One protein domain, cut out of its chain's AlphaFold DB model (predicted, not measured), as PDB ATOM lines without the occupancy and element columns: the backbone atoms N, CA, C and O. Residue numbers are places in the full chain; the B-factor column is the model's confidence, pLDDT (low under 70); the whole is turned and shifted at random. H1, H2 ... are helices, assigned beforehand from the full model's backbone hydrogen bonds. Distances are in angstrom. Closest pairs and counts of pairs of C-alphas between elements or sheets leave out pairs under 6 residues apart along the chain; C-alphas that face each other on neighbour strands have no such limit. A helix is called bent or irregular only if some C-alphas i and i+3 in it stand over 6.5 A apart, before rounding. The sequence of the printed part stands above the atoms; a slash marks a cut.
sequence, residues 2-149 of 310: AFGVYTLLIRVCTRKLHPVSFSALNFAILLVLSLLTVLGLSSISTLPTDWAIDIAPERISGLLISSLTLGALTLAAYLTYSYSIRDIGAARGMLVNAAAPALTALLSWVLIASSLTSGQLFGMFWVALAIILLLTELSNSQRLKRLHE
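What this domain is: This is residues 2 to 149 of the 310 residues of the protein "DUF296 domain-containing protein" of Spirulina sp. SIO3F2 (UniProt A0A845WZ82). Two long helical hairpins, H2 with H3a and H3b with H4, spread from each other as a narrow V: H3a and H3b are the two arms of one bent helix, and they meet beside the bend at residues 88 and 89. H1 folds back from the start of H2 and stands off from the rest, while the loop residues 45 to 50 stick out beyond the far end of the first hairpin. The printed part has 148 residues with four named helices, H1, H2, H3 and H4 in that order, and no named strand; the class is all helix. It is loose, with a radius of gyration of the C-alphas of 19.7 A, and spans 64 by 45 by 27 A.

Where its parts are: H1, residues 2 to 16, begins at C-alpha 2 (-26.643, -7.628, -25.325) and is irregular, with C-alphas 13 and 16 7.1 A apart. H2, residues 19 to 40, is 30.9 A long. H3, residues 57 to 115, was assigned as one helix by its hydrogen bonds but is bent, with C-alphas 87 and 90 9.0 A apart. Its arm H3a, residues 57 to 87, is 46.4 A long and ends at C-alpha 87 (-2.424, -18.249, -4.448); it is irregular, with C-alphas 58 and 61 6.8 A apart. Its arm H3b, residues 90 to 115, is 38.9 A long, has a kink of 36 degrees near residue 109 and is irregular, with C-alphas 111 and 114 8.1 A apart. H4, residues 118 to 149, is 46.8 A long and ends at C-alpha 149 (-9.489, -5.154, 9.729).

How they stand to each other: H1 touches no helix; it is close to H2 but not clearly touching, the closest C-alphas being those of Thr 14 and Phe 22, 7.4 A apart. H2 and H3a touch as a hairpin, opposite ways at a shallow tilt of 5 degrees, closest at the C-alphas of Leu 31 and Gly 71, 7.0 A. H3a touches H3b with residues 81 to 85 alone, closest at the C-alphas of Ile 85 and Gly 93, 5.4 A, at a shallow tilt of 28 degrees, opposite ways. H3b and H4 touch as a hairpin, opposite ways at a shallow tilt of 16 degrees, closest at the C-alphas of Ala 102 and Ile 131, 6.1 A. H2 and H4 are apart. Each O i to N i+4 pair is within hydrogen-bond range in H2 and H4; the figures are 9 of 11 in H1, 23 of 27 in H3a and 17 of 22 in H3b.

The domain as a whole: The two C-alphas farthest apart are those of Ser 45 and Glu 149, 64.0 A. The printed part has no cut. The link H2 to H3 is long, with 16 residues. The mean pLDDT of the printed part is 71.9; 49 residues are under 70, among them residues 2 to 17, 40 to 55 and 144 to 149.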
ATOM      1  N   ALA A   2     -26.825  -6.163 -25.257       44.28
ATOM      2  CA  ALA A   2     -26.643  -7.628 -25.325       44.28
ATOM      3  C   ALA A   2     -25.641  -8.201 -24.297       44.28
ATOM      4  O   ALA A   2     -25.949  -9.169 -23.610       44.28
ATOM      5  N   PHE A   3     -24.489  -7.548 -24.103       46.16
ATOM      6  CA  PHE A   3     -23.501  -7.953 -23.090       46.16
ATOM      7  C   PHE A   3     -24.027  -7.839 -21.642       46.16
ATOM      8  O   PHE A   3     -23.719  -8.667 -20.788       46.16
ATOM      9  N   GLY A   4     -24.871  -6.842 -21.360       45.69
ATOM     10  CA  GLY A   4     -25.500  -6.673 -20.045       45.69
ATOM     11  C   GLY A   4     -26.535  -7.762 -19.751       45.69
ATOM     12  O   GLY A   4     -26.565  -8.308 -18.655       45.69
ATOM     13  N   VAL A   5     -27.324  -8.148 -20.756       58.41
ATOM     14  CA  VAL A   5     -28.281  -9.263 -20.656       58.41
ATOM     15  C   VAL A   5     -27.549 -10.602 -20.512       58.41
ATOM     16  O   VAL A   5     -27.922 -11.416 -19.671       58.41
ATOM     17  N   TYR A   6     -26.457 -10.801 -21.255       66.88
ATOM     18  CA  TYR A   6     -25.579 -11.969 -21.144       66.88
ATOM     19  C   TYR A   6     -24.984 -12.127 -19.735       66.88
ATOM     20  O   TYR A   6     -25.075 -13.204 -19.148       66.88
ATOM     21  N   THR A   7     -24.436 -11.058 -19.147       55.88
ATOM     22  CA  THR A   7     -23.859 -11.124 -17.788       55.88
ATOM     23  C   THR A   7     -24.919 -11.389 -16.711       55.88
ATOM     24  O   THR A   7     -24.648 -12.112 -15.747       55.88
ATOM     25  N   LEU A   8     -26.143 -10.882 -16.892       62.66
ATOM     26  CA  LEU A   8     -27.301 -11.183 -16.040       62.66
ATOM     27  C   LEU A   8     -27.747 -12.647 -16.154       62.66
ATOM     28  O   LEU A   8     -27.891 -13.317 -15.130       62.66
ATOM     29  N   LEU A   9     -27.904 -13.166 -17.375       64.06
ATOM     30  CA  LEU A   9     -28.272 -14.565 -17.627       64.06
ATOM     31  C   LEU A   9     -27.236 -15.535 -17.054       64.06
ATOM     32  O   LEU A   9     -27.599 -16.511 -16.399       64.06
ATOM     33  N   ILE A  10     -25.945 -15.233 -17.210       66.38
ATOM     34  CA  ILE A  10     -24.867 -16.028 -16.614       66.38
ATOM     35  C   ILE A  10     -24.984 -16.076 -15.097       66.38
ATOM     36  O   ILE A  10     -24.904 -17.162 -14.527       66.38
ATOM     37  N   ARG A  11     -25.204 -14.938 -14.428       60.25
ATOM     38  CA  ARG A  11     -25.379 -14.889 -12.964       60.25
ATOM     39  C   ARG A  11     -26.556 -15.731 -12.466       60.25
ATOM     40  O   ARG A  11     -26.501 -16.240 -11.347       60.25
ATOM     41  N   VAL A  12     -27.611 -15.869 -13.265       67.69
ATOM     42  CA  VAL A  12     -28.779 -16.698 -12.933       67.69
ATOM     43  C   VAL A  12     -28.482 -18.185 -13.165       67.69
ATOM     44  O   VAL A  12     -28.749 -19.004 -12.286       67.69
ATOM     45  N   CYS A  13     -27.872 -18.535 -14.300       63.03
ATOM     46  CA  CYS A  13     -27.631 -19.925 -14.703       63.03
ATOM     47  C   CYS A  13     -26.447 -20.594 -13.978       63.03
ATOM     48  O   CYS A  13     -26.449 -21.808 -13.781       63.03
ATOM     49  N   THR A  14     -25.436 -19.834 -13.543       60.78
ATOM     50  CA  THR A  14     -24.203 -20.389 -12.941       60.78
ATOM     51  C   THR A  14     -24.334 -20.826 -11.486       60.78
ATOM     52  O   THR A  14     -23.411 -21.446 -10.965       60.78
ATOM     53  N   ARG A  15     -25.481 -20.606 -10.828       57.19
ATOM     54  CA  ARG A  15     -25.688 -20.974  -9.411       57.19
ATOM     55  C   ARG A  15     -25.506 -22.471  -9.106       57.19
ATOM     56  O   ARG A  15     -25.356 -22.823  -7.943       57.19
ATOM     57  N   LYS A  16     -25.539 -23.341 -10.124       59.41
ATOM     58  CA  LYS A  16     -25.439 -24.807  -9.990       59.41
ATOM     59  C   LYS A  16     -24.226 -25.435 -10.691       59.41
ATOM     60  O   LYS A  16     -24.081 -26.652 -10.648       59.41
ATOM     61  N   LEU A  17     -23.378 -24.649 -11.358       64.06
ATOM     62  CA  LEU A  17     -22.250 -25.168 -12.140       64.06
ATOM     63  C   LEU A  17     -20.918 -24.823 -11.479       64.06
ATOM     64  O   LEU A  17     -20.710 -23.703 -11.020       64.06
ATOM     65  N   HIS A  18     -19.987 -25.779 -11.484       70.44
ATOM     66  CA  HIS A  18     -18.627 -25.524 -11.029       70.44
ATOM     67  C   HIS A  18     -17.950 -24.474 -11.948       70.44
ATOM     68  O   HIS A  18     -18.021 -24.615 -13.176       70.44
ATOM     69  N   PRO A  19     -17.267 -23.440 -11.410       65.50
ATOM     70  CA  PRO A  19     -16.785 -22.285 -12.188       65.50
ATOM     71  C   PRO A  19     -15.831 -22.640 -13.338       65.50
ATOM     72  O   PRO A  19     -15.844 -22.009 -14.400       65.50
ATOM     73  N   VAL A  20     -15.014 -23.677 -13.134       66.88
ATOM     74  CA  VAL A  20     -14.052 -24.170 -14.132       66.88
ATOM     75  C   VAL A  20     -14.775 -24.837 -15.304       66.88
ATOM     76  O   VAL A  20     -14.455 -24.569 -16.459       66.88
ATOM     77  N   SER A  21     -15.800 -25.645 -15.021       70.31
ATOM     78  CA  SER A  21     -16.593 -26.341 -16.040       70.31
ATOM     79  C   SER A  21     -17.392 -25.356 -16.891       70.31
ATOM     80  O   SER A  21     -17.473 -25.508 -18.107       70.31
ATOM     81  N   PHE A  22     -17.928 -24.306 -16.263       73.56
ATOM     82  CA  PHE A  22     -18.635 -23.240 -16.965       73.56
ATOM     83  C   PHE A  22     -17.715 -22.464 -17.923       73.56
ATOM     84  O   PHE A  22     -18.063 -22.259 -19.084       73.56
ATOM     85  N   SER A  23     -16.523 -22.079 -17.459       69.12
ATOM     86  CA  SER A  23     -15.556 -21.335 -18.279       69.12
ATOM     87  C   SER A  23     -15.054 -22.163 -19.467       69.12
ATOM     88  O   SER A  23     -14.965 -21.646 -20.580       69.12
ATOM     89  N   ALA A  24     -14.800 -23.460 -19.259       70.94
ATOM     90  CA  ALA A  24     -14.401 -24.382 -20.321       70.94
ATOM     91  C   ALA A  24     -15.509 -24.587 -21.369       70.94
ATOM     92  O   ALA A  24     -15.234 -24.559 -22.568       70.94
ATOM     93  N   LEU A  25     -16.765 -24.735 -20.931       74.56
ATOM     94  CA  LEU A  25     -17.913 -24.869 -21.828       74.56
ATOM     95  C   LEU A  25     -18.122 -23.601 -22.665       74.56
ATOM     96  O   LEU A  25     -18.302 -23.684 -23.877       74.56
ATOM     97  N   ASN A  26     -18.053 -22.426 -22.035       75.69
ATOM     98  CA  ASN A  26     -18.188 -21.151 -22.734       75.69
ATOM     99  C   ASN A  26     -17.072 -20.954 -23.773       75.69
ATOM    100  O   ASN A  26     -17.342 -20.556 -24.904       75.69
ATOM    101  N   PHE A  27     -15.829 -21.293 -23.419       78.12
ATOM    102  CA  PHE A  27     -14.704 -21.269 -24.351       78.12
ATOM    103  C   PHE A  27     -14.918 -22.216 -25.542       78.12
ATOM    104  O   PHE A  27     -14.735 -21.805 -26.685       78.12
ATOM    105  N   ALA A  28     -15.362 -23.452 -25.293       78.00
ATOM    106  CA  ALA A  28     -15.629 -24.428 -26.347       78.00
ATOM    107  C   ALA A  28     -16.732 -23.955 -27.309       78.00
ATOM    108  O   ALA A  28     -16.565 -24.043 -28.524       78.00
ATOM    109  N   ILE A  29     -17.825 -23.395 -26.781       80.12
ATOM    110  CA  ILE A  29     -18.920 -22.845 -27.593       80.12
ATOM    111  C   ILE A  29     -18.416 -21.691 -28.467       80.12
ATOM    112  O   ILE A  29     -18.672 -21.680 -29.669       80.12
ATOM    113  N   LEU A  30     -17.673 -20.743 -27.888       79.81
ATOM    114  CA  LEU A  30     -17.131 -19.600 -28.630       79.81
ATOM    115  C   LEU A  30     -16.141 -20.034 -29.717       79.81
ATOM    116  O   LEU A  30     -16.190 -19.500 -30.823       79.81
ATOM    117  N   LEU A  31     -15.284 -21.019 -29.434       79.12
ATOM    118  CA  LEU A  31     -14.336 -21.566 -30.405       79.12
ATOM    119  C   LEU A  31     -15.056 -22.250 -31.573       79.12
ATOM    120  O   LEU A  31     -14.719 -22.005 -32.730       79.12
ATOM    121  N   VAL A  32     -16.067 -23.074 -31.286       80.12
ATOM    122  CA  VAL A  32     -16.857 -23.764 -32.317       80.12
ATOM    123  C   VAL A  32     -17.617 -22.759 -33.176       80.12
ATOM    124  O   VAL A  32     -17.537 -22.830 -34.397       80.12
ATOM    125  N   LEU A  33     -18.301 -21.787 -32.565       77.31
ATOM    126  CA  LEU A  33     -19.017 -20.749 -33.312       77.31
ATOM    127  C   LEU A  33     -18.061 -19.896 -34.157       77.31
ATOM    128  O   LEU A  33     -18.381 -19.599 -35.302       77.31
ATOM    129  N   SER A  34     -16.873 -19.567 -33.640       76.12
ATOM    130  CA  SER A  34     -15.813 -18.872 -34.386       76.12
ATOM    131  C   SER A  34     -15.303 -19.683 -35.581       76.12
ATOM    132  O   SER A  34     -15.057 -19.129 -36.648       76.12
ATOM    133  N   LEU A  35     -15.106 -20.993 -35.426       75.75
ATOM    134  CA  LEU A  35     -14.680 -21.858 -36.530       75.75
ATOM    135  C   LEU A  35     -15.782 -21.985 -37.584       75.75
ATOM    136  O   LEU A  35     -15.504 -21.908 -38.777       75.75
ATOM    137  N   LEU A  36     -17.036 -22.122 -37.148       74.88
ATOM    138  CA  LEU A  36     -18.195 -22.193 -38.034       74.88
ATOM    139  C   LEU A  36     -18.424 -20.890 -38.802       74.88
ATOM    140  O   LEU A  36     -18.842 -20.952 -39.951       74.88
ATOM    141  N   THR A  37     -18.136 -19.720 -38.229       72.62
ATOM    142  CA  THR A  37     -18.242 -18.460 -38.977       72.62
ATOM    143  C   THR A  37     -17.134 -18.328 -40.016       72.62
ATOM    144  O   THR A  37     -17.430 -18.006 -41.162       72.62
ATOM    145  N   VAL A  38     -15.883 -18.638 -39.663       70.56
ATOM    146  CA  VAL A  38     -14.741 -18.559 -40.596       70.56
ATOM    147  C   VAL A  38     -14.861 -19.573 -41.741       70.56
ATOM    148  O   VAL A  38     -14.520 -19.251 -42.877       70.56
ATOM    149  N   LEU A  39     -15.358 -20.782 -41.463       70.06
ATOM    150  CA  LEU A  39     -15.522 -21.844 -42.464       70.06
ATOM    151  C   LEU A  39     -16.872 -21.784 -43.198       70.06
ATOM    152  O   LEU A  39     -16.972 -22.235 -44.335       70.06
ATOM    153  N   GLY A  40     -17.915 -21.268 -42.545       64.88
ATOM    154  CA  GLY A  40     -19.296 -21.331 -43.020       64.88
ATOM    155  C   GLY A  40     -19.786 -20.073 -43.731       64.88
ATOM    156  O   GLY A  40     -20.545 -20.206 -44.689       64.88
ATOM    157  N   LEU A  41     -19.356 -18.861 -43.345       60.12
ATOM    158  CA  LEU A  41     -19.862 -17.638 -43.998       60.12
ATOM    159  C   LEU A  41     -19.443 -17.528 -45.470       60.12
ATOM    160  O   LEU A  41     -20.184 -16.955 -46.258       60.12
ATOM    161  N   SER A  42     -18.309 -18.114 -45.859       56.69
ATOM    162  CA  SER A  42     -17.852 -18.153 -47.255       56.69
ATOM    163  C   SER A  42     -18.626 -19.146 -48.134       56.69
ATOM    164  O   SER A  42     -18.482 -19.114 -49.354       56.69
ATOM    165  N   SER A  43     -19.445 -20.024 -47.540       55.66
ATOM    166  CA  SER A  43     -20.159 -21.105 -48.243       55.66
ATOM    167  C   SER A  43     -21.685 -20.940 -48.257       55.66
ATOM    168  O   SER A  43     -22.385 -21.729 -48.891       55.66
ATOM    169  N   ILE A  44     -22.229 -19.933 -47.563       59.97
ATOM    170  CA  ILE A  44     -23.675 -19.689 -47.486       59.97
ATOM    171  C   ILE A  44     -24.081 -18.735 -48.619       59.97
ATOM    172  O   ILE A  44     -23.996 -17.517 -48.497       59.97
ATOM    173  N   SER A  45     -24.564 -19.303 -49.724       55.72
ATOM    174  CA  SER A  45     -25.021 -18.587 -50.928       55.72
ATOM    175  C   SER A  45     -26.335 -17.801 -50.764       55.72
ATOM    176  O   SER A  45     -26.847 -17.254 -51.736       55.72
ATOM    177  N   THR A  46     -26.904 -17.752 -49.555       59.25
ATOM    178  CA  THR A  46     -28.228 -17.173 -49.260       59.25
ATOM    179  C   THR A  46     -28.183 -15.872 -48.453       59.25
ATOM    180  O   THR A  46     -29.234 -15.330 -48.115       59.25
ATOM    181  N   LEU A  47     -26.993 -15.361 -48.127       59.50
ATOM    182  CA  LEU A  47     -26.843 -14.092 -47.412       59.50
ATOM    183  C   LEU A  47     -26.945 -12.900 -48.383       59.50
ATOM    184  O   LEU A  47     -26.420 -12.978 -49.494       59.50
ATOM    185  N   PRO A  48     -27.588 -11.784 -47.982       66.94
ATOM    186  CA  PRO A  48     -27.551 -10.536 -48.741       66.94
ATOM    187  C   PRO A  48     -26.103 -10.143 -49.057       66.94
ATOM    188  O   PRO A  48     -25.242 -10.218 -48.179       66.94
ATOM    189  N   THR A  49     -25.832  -9.700 -50.287       61.62
ATOM    190  CA  THR A  49     -24.482  -9.336 -50.760       61.62
ATOM    191  C   THR A  49     -23.798  -8.277 -49.894       61.62
ATOM    192  O   THR A  49     -22.577  -8.247 -49.821       61.62
ATOM    193  N   ASP A  50     -24.574  -7.466 -49.174       61.81
ATOM    194  CA  ASP A  50     -24.072  -6.420 -48.277       61.81
ATOM    195  C   ASP A  50     -23.540  -6.961 -46.936       61.81
ATOM    196  O   ASP A  50     -22.853  -6.249 -46.203       61.81
ATOM    197  N   TRP A  51     -23.863  -8.209 -46.582       59.38
ATOM    198  CA  TRP A  51     -23.397  -8.884 -45.360       59.38
ATOM    199  C   TRP A  51     -22.374  -9.987 -45.646       59.38
ATOM    200  O   TRP A  51     -21.786 -10.539 -44.713       59.38
ATOM    201  N   ALA A  52     -22.162 -10.316 -46.921       57.91
ATOM    202  CA  ALA A  52     -21.151 -11.268 -47.345       57.91
ATOM    203  C   ALA A  52     -19.765 -10.623 -47.213       57.91
ATOM    204  O   ALA A  52     -19.394  -9.723 -47.963       57.91
ATOM    205  N   ILE A  53     -18.989 -11.076 -46.228       63.66
ATOM    206  CA  ILE A  53     -17.581 -10.701 -46.111       63.66
ATOM    207  C   ILE A  53     -16.817 -11.541 -47.136       63.66
ATOM    208  O   ILE A  53     -16.591 -12.729 -46.914       63.66
ATOM    209  N   ASP A  54     -16.440 -10.933 -48.261       66.19
ATOM    210  CA  ASP A  54     -15.597 -11.582 -49.265       66.19
ATOM    211  C   ASP A  54     -14.155 -11.678 -48.743       66.19
ATOM    212  O   ASP A  54     -13.406 -10.696 -48.683       66.19
ATOM    213  N   ILE A  55     -13.783 -12.865 -48.267       68.38
ATOM    214  CA  ILE A  55     -12.436 -13.155 -47.782       68.38
ATOM    215  C   ILE A  55     -11.684 -13.836 -48.916       68.38
ATOM    216  O   ILE A  55     -11.963 -14.986 -49.251       68.38
ATOM    217  N   ALA A  56     -10.671 -13.149 -49.448       76.69
ATOM    218  CA  ALA A  56      -9.770 -13.726 -50.438       76.69
ATOM    219  C   ALA A  56      -9.246 -15.101 -49.955       76.69
ATOM    220  O   ALA A  56      -8.719 -15.175 -48.836       76.69
ATOM    221  N   PRO A  57      -9.331 -16.171 -50.774       72.69
ATOM    222  CA  PRO A  57      -8.962 -17.534 -50.372       72.69
ATOM    223  C   PRO A  57      -7.553 -17.654 -49.776       72.69
ATOM    224  O   PRO A  57      -7.313 -18.442 -48.864       72.69
ATOM    225  N   GLU A  58      -6.633 -16.805 -50.233       78.81
ATOM    226  CA  GLU A  58      -5.243 -16.737 -49.771       78.81
ATOM    227  C   GLU A  58      -5.095 -16.291 -48.305       78.81
ATOM    228  O   GLU A  58      -4.095 -16.598 -47.659       78.81
ATOM    229  N   ARG A  59      -6.086 -15.580 -47.748       78.19
ATOM    230  CA  ARG A  59      -6.055 -15.046 -46.373       78.19
ATOM    231  C   ARG A  59      -6.696 -15.977 -45.342       78.19
ATOM    232  O   ARG A  59      -6.515 -15.765 -44.142       78.19
ATOM    233  N   ILE A  60      -7.412 -17.013 -45.785       76.69
ATOM    234  CA  ILE A  60      -8.150 -17.937 -44.910       76.69
ATOM    235  C   ILE A  60      -7.195 -18.709 -43.988       76.69
ATOM    236  O   ILE A  60      -7.458 -18.837 -42.793       76.69
ATOM    237  N   SER A  61      -6.051 -19.168 -44.503       79.69
ATOM    238  CA  SER A  61      -5.052 -19.900 -43.712       79.69
ATOM    239  C   SER A  61      -4.466 -19.045 -42.580       79.69
ATOM    240  O   SER A  61      -4.366 -19.508 -41.443       79.69
ATOM    241  N   GLY A  62      -4.154 -17.775 -42.852       83.31
ATOM    242  CA  GLY A  62      -3.673 -16.826 -41.843       83.31
ATOM    243  C   GLY A  62      -4.719 -16.509 -40.768       83.31
ATOM    244  O   GLY A  62      -4.389 -16.422 -39.582       83.31
ATOM    245  N   LEU A  63      -5.993 -16.396 -41.154       79.88
ATOM    246  CA  LEU A  63      -7.106 -16.199 -40.217       79.88
ATOM    247  C   LEU A  63      -7.336 -17.424 -39.323       79.88
ATOM    248  O   LEU A  63      -7.553 -17.275 -38.122       79.88
ATOM    249  N   LEU A  64      -7.227 -18.634 -39.875       80.56
ATOM    250  CA  LEU A  64      -7.343 -19.871 -39.098       80.56
ATOM    251  C   LEU A  64      -6.201 -20.018 -38.088       80.56
ATOM    252  O   LEU A  64      -6.456 -20.312 -36.920       80.56
ATOM    253  N   ILE A  65      -4.956 -19.768 -38.507       84.38
ATOM    254  CA  ILE A  65      -3.792 -19.842 -37.613       84.38
ATOM    255  C   ILE A  65      -3.928 -18.816 -36.484       84.38
ATOM    256  O   ILE A  65      -3.814 -19.177 -35.316       84.38
ATOM    257  N   SER A  66      -4.235 -17.559 -36.809       80.62
ATOM    258  CA  SER A  66      -4.399 -16.506 -35.795       80.62
ATOM    259  C   SER A  66      -5.569 -16.773 -34.840       80.62
ATOM    260  O   SER A  66      -5.417 -16.561 -33.637       80.62
ATOM    261  N   SER A  67      -6.694 -17.307 -35.329       79.94
ATOM    262  CA  SER A  67      -7.833 -17.723 -34.495       79.94
ATOM    263  C   SER A  67      -7.454 -18.845 -33.521       79.94
ATOM    264  O   SER A  67      -7.736 -18.744 -32.325       79.94
ATOM    265  N   LEU A  68      -6.744 -19.876 -33.994       81.12
ATOM    266  CA  LEU A  68      -6.272 -20.977 -33.148       81.12
ATOM    267  C   LEU A  68      -5.246 -20.507 -32.112       81.12
ATOM    268  O   LEU A  68      -5.344 -20.878 -30.942       81.12
ATOM    269  N   THR A  69      -4.293 -19.662 -32.512       83.19
ATOM    270  CA  THR A  69      -3.307 -19.078 -31.592       83.19
ATOM    271  C   THR A  69      -3.987 -18.225 -30.521       83.19
ATOM    272  O   THR A  69      -3.682 -18.376 -29.337       83.19
ATOM    273  N   LEU A  70      -4.947 -17.376 -30.901       80.06
ATOM    274  CA  LEU A  70      -5.708 -16.558 -29.957       80.06
ATOM    275  C   LEU A  70      -6.552 -17.420 -29.007       80.06
ATOM    276  O   LEU A  70      -6.596 -17.147 -27.805       80.06
ATOM    277  N   GLY A  71      -7.176 -18.483 -29.519       78.94
ATOM    278  CA  GLY A  71      -7.907 -19.460 -28.716       78.94
ATOM    279  C   GLY A  71      -7.010 -20.145 -27.682       78.94
ATOM    280  O   GLY A  71      -7.340 -20.158 -26.495       78.94
ATOM    281  N   ALA A  72      -5.844 -20.646 -28.097       81.62
ATOM    282  CA  ALA A  72      -4.882 -21.295 -27.205       81.62
ATOM    283  C   ALA A  72      -4.362 -20.343 -26.114       81.62
ATOM    284  O   ALA A  72      -4.329 -20.712 -24.938       81.62
ATOM    285  N   LEU A  73      -4.021 -19.102 -26.479       82.00
ATOM    286  CA  LEU A  73      -3.598 -18.070 -25.526       82.00
ATOM    287  C   LEU A  73      -4.710 -17.711 -24.536       82.00
ATOM    288  O   LEU A  73      -4.450 -17.569 -23.343       82.00
ATOM    289  N   THR A  74      -5.955 -17.615 -25.010       78.94
ATOM    290  CA  THR A  74      -7.117 -17.334 -24.157       78.94
ATOM    291  C   THR A  74      -7.342 -18.464 -23.153       78.94
ATOM    292  O   THR A  74      -7.522 -18.202 -21.966       78.94
ATOM    293  N   LEU A  75      -7.275 -19.723 -23.597       78.56
ATOM    294  CA  LEU A  75      -7.406 -20.880 -22.712       78.56
ATOM    295  C   LEU A  75      -6.288 -20.918 -21.663       78.56
ATOM    296  O   LEU A  75      -6.567 -21.086 -20.477       78.56
ATOM    297  N   ALA A  76      -5.038 -20.710 -22.082       81.50
ATOM    298  CA  ALA A  76      -3.897 -20.649 -21.175       81.50
ATOM    299  C   ALA A  76      -4.065 -19.535 -20.129       81.50
ATOM    300  O   ALA A  76      -3.856 -19.786 -18.944       81.50
ATOM    301  N   ALA A  77      -4.518 -18.345 -20.539       79.25
ATOM    302  CA  ALA A  77      -4.806 -17.232 -19.635       79.25
ATOM    303  C   ALA A  77      -5.925 -17.560 -18.630       79.25
ATOM    304  O   ALA A  77      -5.818 -17.218 -17.454       79.25
ATOM    305  N   TYR A  78      -6.980 -18.263 -19.052       77.75
ATOM    306  CA  TYR A  78      -8.046 -18.709 -18.147       77.75
ATOM    307  C   TYR A  78      -7.556 -19.741 -17.126       77.75
ATOM    308  O   TYR A  78      -7.949 -19.686 -15.956       77.75
ATOM    309  N   LEU A  79      -6.709 -20.679 -17.554       80.06
ATOM    310  CA  LEU A  79      -6.141 -21.705 -16.679       80.06
ATOM    311  C   LEU A  79      -5.191 -21.094 -15.650       80.06
ATOM    312  O   LEU A  79      -5.324 -21.382 -14.459       80.06
ATOM    313  N   THR A  80      -4.289 -20.209 -16.083       80.31
ATOM    314  CA  THR A  80      -3.380 -19.505 -15.172       80.31
ATOM    315  C   THR A  80      -4.155 -18.603 -14.222       80.31
ATOM    316  O   THR A  80      -3.911 -18.669 -13.025       80.31
ATOM    317  N   TYR A  81      -5.164 -17.866 -14.694       76.06
ATOM    318  CA  TYR A  81      -6.036 -17.058 -13.836       76.06
ATOM    319  C   TYR A  81      -6.758 -17.898 -12.771       76.06
ATOM    320  O   TYR A  81      -6.761 -17.549 -11.588       76.06
ATOM    321  N   SER A  82      -7.330 -19.036 -13.173       74.94
ATOM    322  CA  SER A  82      -8.040 -19.944 -12.263       74.94
ATOM    323  C   SER A  82      -7.112 -20.549 -11.209       74.94
ATOM    324  O   SER A  82      -7.518 -20.721 -10.058       74.94
ATOM    325  N   TYR A  83      -5.868 -20.851 -11.585       78.50
ATOM    326  CA  TYR A  83      -4.845 -21.323 -10.660       78.50
ATOM    327  C   TYR A  83      -4.383 -20.197  -9.724       78.50
ATOM    328  O   TYR A  83      -4.397 -20.369  -8.509       78.50
ATOM    329  N   SER A  84      -4.088 -19.013 -10.264       73.69
ATOM    330  CA  SER A  84      -3.602 -17.859  -9.503       73.69
ATOM    331  C   SER A  84      -4.577 -17.392  -8.428       73.69
ATOM    332  O   SER A  84      -4.119 -16.964  -7.373       73.69
ATOM    333  N   ILE A  85      -5.898 -17.510  -8.621       74.00
ATOM    334  CA  ILE A  85      -6.890 -17.184  -7.575       74.00
ATOM    335  C   ILE A  85      -6.632 -17.960  -6.273       74.00
ATOM    336  O   ILE A  85      -6.896 -17.419  -5.196       74.00
ATOM    337  N   ARG A  86      -6.105 -19.189  -6.355       74.81
ATOM    338  CA  ARG A  86      -5.769 -19.997  -5.174       74.81
ATOM    339  C   ARG A  86      -4.616 -19.387  -4.374       74.81
ATOM    340  O   ARG A  86      -4.667 -19.420  -3.151       74.81
ATOM    341  N   ASP A  87      -3.653 -18.771  -5.057       76.31
ATOM    342  CA  ASP A  87      -2.424 -18.249  -4.448       76.31
ATOM    343  C   ASP A  87      -2.557 -16.783  -3.998       76.31
ATOM    344  O   ASP A  87      -2.067 -16.404  -2.936       76.31
ATOM    345  N   ILE A  88      -3.231 -15.931  -4.785       77.81
ATOM    346  CA  ILE A  88      -3.363 -14.488  -4.489       77.81
ATOM    347  C   ILE A  88      -4.677 -14.124  -3.782       77.81
ATOM    348  O   ILE A  88      -4.843 -12.985  -3.333       77.81
ATOM    349  N   GLY A  89      -5.610 -15.073  -3.682       73.94
ATOM    350  CA  GLY A  89      -6.938 -14.888  -3.105       73.94
ATOM    351  C   GLY A  89      -7.933 -14.198  -4.049       73.94
ATOM    352  O   GLY A  89      -7.578 -13.385  -4.910       73.94
ATOM    353  N   ALA A  90      -9.224 -14.486  -3.854       71.00
ATOM    354  CA  ALA A  90     -10.318 -14.024  -4.721       71.00
ATOM    355  C   ALA A  90     -10.370 -12.493  -4.887       71.00
ATOM    356  O   ALA A  90     -10.649 -11.978  -5.968       71.00
ATOM    357  N   ALA A  91     -10.044 -11.760  -3.823       67.75
ATOM    358  CA  ALA A  91     -10.009 -10.305  -3.803       67.75
ATOM    359  C   ALA A  91      -8.975  -9.704  -4.777       67.75
ATOM    360  O   ALA A  91      -9.303  -8.791  -5.535       67.75
ATOM    361  N   ARG A  92      -7.743 -10.231  -4.792       68.25
ATOM    362  CA  ARG A  92      -6.682  -9.758  -5.699       68.25
ATOM    363  C   ARG A  92      -6.910 -10.255  -7.127       68.25
ATOM    364  O   ARG A  92      -6.662  -9.507  -8.067       68.25
ATOM    365  N   GLY A  93      -7.470 -11.457  -7.286       73.94
ATOM    366  CA  GLY A  93      -7.888 -11.986  -8.589       73.94
ATOM    367  C   GLY A  93      -8.890 -11.079  -9.311       73.94
ATOM    368  O   GLY A  93      -8.715 -10.788 -10.492       73.94
ATOM    369  N   MET A  94      -9.880 -10.533  -8.595       69.00
ATOM    370  CA  MET A  94     -10.843  -9.589  -9.185       69.00
ATOM    371  C   MET A  94     -10.192  -8.306  -9.717       69.00
ATOM    372  O   MET A  94     -10.608  -7.816 -10.765       69.00
ATOM    373  N   LEU A  95      -9.166  -7.780  -9.038       70.88
ATOM    374  CA  LEU A  95      -8.438  -6.589  -9.499       70.88
ATOM    375  C   LEU A  95      -7.669  -6.865 -10.797       70.88
ATOM    376  O   LEU A  95      -7.714  -6.056 -11.720       70.88
ATOM    377  N   VAL A  96      -7.011  -8.025 -10.888       74.69
ATOM    378  CA  VAL A  96      -6.284  -8.445 -12.096       74.69
ATOM    379  C   VAL A  96      -7.241  -8.608 -13.279       74.69
ATOM    380  O   VAL A  96      -6.964  -8.109 -14.367       74.69
ATOM    381  N   ASN A  97      -8.401  -9.236 -13.068       73.38
ATOM    382  CA  ASN A  97      -9.394  -9.412 -14.129       73.38
ATOM    383  C   ASN A  97     -10.021  -8.079 -14.575       73.38
ATOM    384  O   ASN A  97     -10.224  -7.848 -15.763       73.38
ATOM    385  N   ALA A  98     -10.276  -7.166 -13.632       70.25
ATOM    386  CA  ALA A  98     -10.783  -5.828 -13.939       70.25
ATOM    387  C   ALA A  98      -9.783  -4.978 -14.748       70.25
ATOM    388  O   ALA A  98     -10.197  -4.079 -15.476       70.25
ATOM    389  N   ALA A  99      -8.480  -5.267 -14.651       70.00
ATOM    390  CA  ALA A  99      -7.441  -4.564 -15.403       70.00
ATOM    391  C   ALA A  99      -7.296  -5.054 -16.855       70.00
ATOM    392  O   ALA A  99      -6.753  -4.326 -17.689       70.00
ATOM    393  N   ALA A 100      -7.799  -6.251 -17.185       74.25
ATOM    394  CA  ALA A 100      -7.629  -6.844 -18.512       74.25
ATOM    395  C   ALA A 100      -8.189  -5.967 -19.656       74.25
ATOM    396  O   ALA A 100      -7.441  -5.715 -20.601       74.25
ATOM    397  N   PRO A 101      -9.412  -5.394 -19.579       69.44
ATOM    398  CA  PRO A 101      -9.915  -4.494 -20.621       69.44
ATOM    399  C   PRO A 101      -9.058  -3.235 -20.817       69.44
ATOM    400  O   PRO A 101      -8.894  -2.781 -21.947       69.44
ATOM    401  N   ALA A 102      -8.479  -2.686 -19.740       68.06
ATOM    402  CA  ALA A 102      -7.585  -1.526 -19.824       68.06
ATOM    403  C   ALA A 102      -6.288  -1.875 -20.549       68.06
ATOM    404  O   ALA A 102      -5.861  -1.136 -21.434       68.06
ATOM    405  N   LEU A 103      -5.679  -3.008 -20.194       69.44
ATOM    406  CA  LEU A 103      -4.444  -3.457 -20.825       69.44
ATOM    407  C   LEU A 103      -4.669  -3.766 -22.309       69.44
ATOM    408  O   LEU A 103      -3.871  -3.355 -23.148       69.44
ATOM    409  N   THR A 104      -5.788  -4.410 -22.652       75.12
ATOM    410  CA  THR A 104      -6.173  -4.654 -24.047       75.12
ATOM    411  C   THR A 104      -6.383  -3.351 -24.813       75.12
ATOM    412  O   THR A 104      -5.889  -3.232 -25.933       75.12
ATOM    413  N   ALA A 105      -7.064  -2.360 -24.231       70.06
ATOM    414  CA  ALA A 105      -7.266  -1.060 -24.870       70.06
ATOM    415  C   ALA A 105      -5.942  -0.311 -25.087       70.06
ATOM    416  O   ALA A 105      -5.719   0.239 -26.165       70.06
ATOM    417  N   LEU A 106      -5.041  -0.340 -24.101       72.75
ATOM    418  CA  LEU A 106      -3.721   0.285 -24.183       72.75
ATOM    419  C   LEU A 106      -2.832  -0.391 -25.236       72.75
ATOM    420  O   LEU A 106      -2.236   0.291 -26.064       72.75
ATOM    421  N   LEU A 107      -2.776  -1.724 -25.257       77.81
ATOM    422  CA  LEU A 107      -2.017  -2.469 -26.264       77.81
ATOM    423  C   LEU A 107      -2.595  -2.265 -27.668       77.81
ATOM    424  O   LEU A 107      -1.840  -2.064 -28.614       77.81
ATOM    425  N   SER A 108      -3.925  -2.248 -27.799       73.12
ATOM    426  CA  SER A 108      -4.593  -1.952 -29.072       73.12
ATOM    427  C   SER A 108      -4.273  -0.538 -29.548       73.12
ATOM    428  O   SER A 108      -4.021  -0.341 -30.731       73.12
ATOM    429  N   TRP A 109      -4.213   0.436 -28.632       74.31
ATOM    430  CA  TRP A 109      -3.747   1.780 -28.955       74.31
ATOM    431  C   TRP A 109      -2.322   1.739 -29.492       74.31
ATOM    432  O   TRP A 109      -2.101   2.188 -30.608       74.31
ATOM    433  N   VAL A 110      -1.372   1.151 -28.765       79.00
ATOM    434  CA  VAL A 110       0.040   1.098 -29.183       79.00
ATOM    435  C   VAL A 110       0.209   0.435 -30.554       79.00
ATOM    436  O   VAL A 110       1.007   0.901 -31.362       79.00
ATOM    437  N   LEU A 111      -0.565  -0.615 -30.839       77.38
ATOM    438  CA  LEU A 111      -0.493  -1.354 -32.100       77.38
ATOM    439  C   LEU A 111      -1.158  -0.628 -33.285       77.38
ATOM    440  O   LEU A 111      -0.709  -0.796 -34.415       77.38
ATOM    441  N   ILE A 112      -2.215   0.161 -33.049       74.06
ATOM    442  CA  ILE A 112      -3.066   0.760 -34.103       74.06
ATOM    443  C   ILE A 112      -2.855   2.286 -34.228       74.06
ATOM    444  O   ILE A 112      -3.321   2.897 -35.193       74.06
ATOM    445  N   ALA A 113      -2.132   2.911 -33.286       65.62
ATOM    446  CA  ALA A 113      -2.043   4.364 -33.067       65.62
ATOM    447  C   ALA A 113      -1.841   5.209 -34.331       65.62
ATOM    448  O   ALA A 113      -2.382   6.308 -34.420       65.62
ATOM    449  N   SER A 114      -1.086   4.708 -35.310       61.75
ATOM    450  CA  SER A 114      -0.757   5.415 -36.552       61.75
ATOM    451  C   SER A 114      -1.932   5.602 -37.522       61.75
ATOM    452  O   SER A 114      -1.783   6.311 -38.512       61.75
ATOM    453  N   SER A 115      -3.093   4.995 -37.258       71.50
ATOM    454  CA  SER A 115      -4.251   4.979 -38.168       71.50
ATOM    455  C   SER A 115      -5.515   5.653 -37.616       71.50
ATOM    456  O   SER A 115      -6.560   5.632 -38.265       71.50
ATOM    457  N   LEU A 116      -5.444   6.252 -36.422       76.75
ATOM    458  CA  LEU A 116      -6.622   6.746 -35.706       76.75
ATOM    459  C   LEU A 116      -6.895   8.234 -35.956       76.75
ATOM    460  O   LEU A 116      -5.999   9.075 -35.925       76.75
ATOM    461  N   THR A 117      -8.173   8.569 -36.133       83.94
ATOM    462  CA  THR A 117      -8.652   9.959 -36.184       83.94
ATOM    463  C   THR A 117      -8.646  10.606 -34.793       83.94
ATOM    464  O   THR A 117      -8.719   9.928 -33.764       83.94
ATOM    465  N   SER A 118      -8.629  11.941 -34.738       80.50
ATOM    466  CA  SER A 118      -8.650  12.707 -33.480       80.50
ATOM    467  C   SER A 118      -9.866  12.398 -32.593       80.50
ATOM    468  O   SER A 118      -9.735  12.335 -31.371       80.50
ATOM    469  N   GLY A 119     -11.033  12.121 -33.187       81.25
ATOM    470  CA  GLY A 119     -12.235  11.707 -32.451       81.25
ATOM    471  C   GLY A 119     -12.121  10.313 -31.819       81.25
ATOM    472  O   GLY A 119     -12.588  10.100 -30.700       81.25
ATOM    473  N   GLN A 120     -11.452   9.370 -32.490       77.06
ATOM    474  CA  GLN A 120     -11.215   8.023 -31.955       77.06
ATOM    475  C   GLN A 120     -10.204   8.047 -30.804       77.06
ATOM    476  O   GLN A 120     -10.426   7.390 -29.788       77.06
ATOM    477  N   LEU A 121      -9.154   8.864 -30.917       77.00
ATOM    478  CA  LEU A 121      -8.195   9.088 -29.831       77.00
ATOM    479  C   LEU A 121      -8.874   9.673 -28.585       77.00
ATOM    480  O   LEU A 121      -8.611   9.220 -27.471       77.00
ATOM    481  N   PHE A 122      -9.802  10.616 -28.765       81.69
ATOM    482  CA  PHE A 122     -10.589  11.175 -27.664       81.69
ATOM    483  C   PHE A 122     -11.470  10.113 -26.986       81.69
ATOM    484  O   PHE A 122     -11.487  10.015 -25.759       81.69
ATOM    485  N   GLY A 123     -12.153   9.268 -27.766       77.69
ATOM    486  CA  GLY A 123     -12.947   8.160 -27.225       77.69
ATOM    487  C   GLY A 123     -12.107   7.148 -26.436       77.69
ATOM    488  O   GLY A 123     -12.487   6.746 -25.336       77.69
ATOM    489  N   MET A 124     -10.933   6.777 -26.954       75.06
ATOM    490  CA  MET A 124     -10.018   5.845 -26.286       75.06
ATOM    491  C   MET A 124      -9.449   6.412 -24.986       75.06
ATOM    492  O   MET A 124      -9.366   5.685 -23.994       75.06
ATOM    493  N   PHE A 125      -9.121   7.707 -24.961       79.88
ATOM    494  CA  PHE A 125      -8.686   8.396 -23.749       79.88
ATOM    495  C   PHE A 125      -9.736   8.299 -22.634       79.88
ATOM    496  O   PHE A 125      -9.406   7.934 -21.504       79.88
ATOM    497  N   TRP A 126     -11.012   8.544 -22.948       81.38
ATOM    498  CA  TRP A 126     -12.091   8.455 -21.959       81.38
ATOM    499  C   TRP A 126     -12.339   7.036 -21.455       81.38
ATOM    500  O   TRP A 126     -12.577   6.850 -20.263       81.38
ATOM    501  N   VAL A 127     -12.241   6.029 -22.326       76.31
ATOM    502  CA  VAL A 127     -12.347   4.622 -21.912       76.31
ATOM    503  C   VAL A 127     -11.185   4.243 -20.991       76.31
ATOM    504  O   VAL A 127     -11.413   3.640 -19.943       76.31
ATOM    505  N   ALA A 128      -9.956   4.640 -21.328       75.75
ATOM    506  CA  ALA A 128      -8.790   4.398 -20.481       75.75
ATOM    507  C   ALA A 128      -8.937   5.079 -19.108       75.75
ATOM    508  O   ALA A 128      -8.720   4.437 -18.078       75.75
ATOM    509  N   LEU A 129      -9.384   6.339 -19.080       81.12
ATOM    510  CA  LEU A 129      -9.634   7.082 -17.844       81.12
ATOM    511  C   LEU A 129     -10.724   6.424 -16.985       81.12
ATOM    512  O   LEU A 129     -10.535   6.259 -15.781       81.12
ATOM    513  N   ALA A 130     -11.838   6.002 -17.588       76.81
ATOM    514  CA  ALA A 130     -12.925   5.330 -16.878       76.81
ATOM    515  C   ALA A 130     -12.467   4.017 -16.225       76.81
ATOM    516  O   ALA A 130     -12.842   3.727 -15.087       76.81
ATOM    517  N   ILE A 131     -11.622   3.239 -16.911       72.69
ATOM    518  CA  ILE A 131     -11.093   1.992 -16.351       72.69
ATOM    519  C   ILE A 131     -10.096   2.282 -15.222       72.69
ATOM    520  O   ILE A 131     -10.155   1.618 -14.189       72.69
ATOM    521  N   ILE A 132      -9.232   3.295 -15.358       80.06
ATOM    522  CA  ILE A 132      -8.323   3.713 -14.276       80.06
ATOM    523  C   ILE A 132      -9.122   4.119 -13.032       80.06
ATOM    524  O   ILE A 132      -8.821   3.641 -11.939       80.06
ATOM    525  N   LEU A 133     -10.175   4.924 -13.195       81.75
ATOM    526  CA  LEU A 133     -11.048   5.330 -12.091       81.75
ATOM    527  C   LEU A 133     -11.718   4.123 -11.418       81.75
ATOM    528  O   LEU A 133     -11.693   4.006 -10.190       81.75
ATOM    529  N   LEU A 134     -12.235   3.174 -12.202       77.31
ATOM    530  CA  LEU A 134     -12.827   1.942 -11.674       77.31
ATOM    531  C   LEU A 134     -11.808   1.101 -10.886       77.31
ATOM    532  O   LEU A 134     -12.129   0.578  -9.818       77.31
ATOM    533  N   LEU A 135     -10.572   0.992 -11.379       74.56
ATOM    534  CA  LEU A 135      -9.494   0.280 -10.687       74.56
ATOM    535  C   LEU A 135      -9.103   0.976  -9.377       74.56
ATOM    536  O   LEU A 135      -8.878   0.295  -8.374       74.56
ATOM    537  N   THR A 136      -9.064   2.313  -9.357       79.75
ATOM    538  CA  THR A 136      -8.797   3.071  -8.124       79.75
ATOM    539  C   THR A 136      -9.904   2.898  -7.091       79.75
ATOM    540  O   THR A 136      -9.601   2.688  -5.920       79.75
ATOM    541  N   GLU A 137     -11.168   2.882  -7.514       78.19
ATOM    542  CA  GLU A 137     -12.318   2.682  -6.627       78.19
ATOM    543  C   GLU A 137     -12.323   1.276  -6.011       78.19
ATOM    544  O   GLU A 137     -12.482   1.109  -4.798       78.19
ATOM    545  N   LEU A 138     -12.059   0.251  -6.827       72.38
ATOM    546  CA  LEU A 138     -11.939  -1.131  -6.359       72.38
ATOM    547  C   LEU A 138     -10.756  -1.307  -5.394       72.38
ATOM    548  O   LEU A 138     -10.883  -2.001  -4.381       72.38
ATOM    549  N   SER A 139      -9.623  -0.662  -5.679       78.00
ATOM    550  CA  SER A 139      -8.443  -0.658  -4.806       78.00
ATOM    551  C   SER A 139      -8.722   0.042  -3.472       78.00
ATOM    552  O   SER A 139      -8.402  -0.496  -2.409       78.00
ATOM    553  N   ASN A 140      -9.389   1.197  -3.500       77.25
ATOM    554  CA  ASN A 140      -9.766   1.949  -2.304       77.25
ATOM    555  C   ASN A 140     -10.781   1.184  -1.451       77.25
ATOM    556  O   ASN A 140     -10.586   1.058  -0.245       77.25
ATOM    557  N   SER A 141     -11.797   0.578  -2.069       75.25
ATOM    558  CA  SER A 141     -12.774  -0.281  -1.387       75.25
ATOM    559  C   SER A 141     -12.110  -1.462  -0.665       75.25
ATOM    560  O   SER A 141     -12.463  -1.806   0.463       75.25
ATOM    561  N   GLN A 142     -11.111  -2.079  -1.298       71.69
ATOM    562  CA  GLN A 142     -10.305  -3.157  -0.717       71.69
ATOM    563  C   GLN A 142      -9.397  -2.660   0.417       71.69
ATOM    564  O   GLN A 142      -9.195  -3.363   1.410       71.69
ATOM    565  N   ARG A 143      -8.834  -1.458   0.269       70.12
ATOM    566  CA  ARG A 143      -7.977  -0.821   1.271       70.12
ATOM    567  C   ARG A 143      -8.773  -0.420   2.508       70.12
ATOM    568  O   ARG A 143      -8.291  -0.659   3.603       70.12
ATOM    569  N   LEU A 144      -9.986   0.105   2.348       67.75
ATOM    570  CA  LEU A 144     -10.879   0.460   3.456       67.75
ATOM    571  C   LEU A 144     -11.294  -0.768   4.270       67.75
ATOM    572  O   LEU A 144     -11.241  -0.718   5.492       67.75
ATOM    573  N   LYS A 145     -11.615  -1.891   3.613       68.75
ATOM    574  CA  LYS A 145     -11.878  -3.159   4.314       68.75
ATOM    575  C   LYS A 145     -10.668  -3.627   5.122       68.75
ATOM    576  O   LYS A 145     -10.813  -3.941   6.293       68.75
ATOM    577  N   ARG A 146      -9.468  -3.575   4.533       64.81
ATOM    578  CA  ARG A 146      -8.228  -3.919   5.242       64.81
ATOM    579  C   ARG A 146      -7.869  -2.948   6.361       64.81
ATOM    580  O   ARG A 146      -7.316  -3.379   7.355       64.81
ATOM    581  N   LEU A 147      -8.150  -1.656   6.210       63.91
ATOM    582  CA  LEU A 147      -7.921  -0.672   7.268       63.91
ATOM    583  C   LEU A 147      -8.884  -0.889   8.438       63.91
ATOM    584  O   LEU A 147      -8.440  -0.808   9.570       63.91
ATOM    585  N   HIS A 148     -10.139  -1.257   8.172       62.72
ATOM    586  CA  HIS A 148     -11.095  -1.667   9.206       62.72
ATOM    587  C   HIS A 148     -10.652  -2.970   9.905       62.72
ATOM    588  O   HIS A 148     -10.810  -3.114  11.108       62.72
ATOM    589  N   GLU A 149     -10.052  -3.911   9.168       61.41
ATOM    590  CA  GLU A 149      -9.489  -5.154   9.729       61.41
ATOM    591  C   GLU A 149      -8.167  -4.944  10.499       61.41
ATOM    592  O   GLU A 149      -7.810  -5.777  11.327       61.41
TER     593      GLU A 149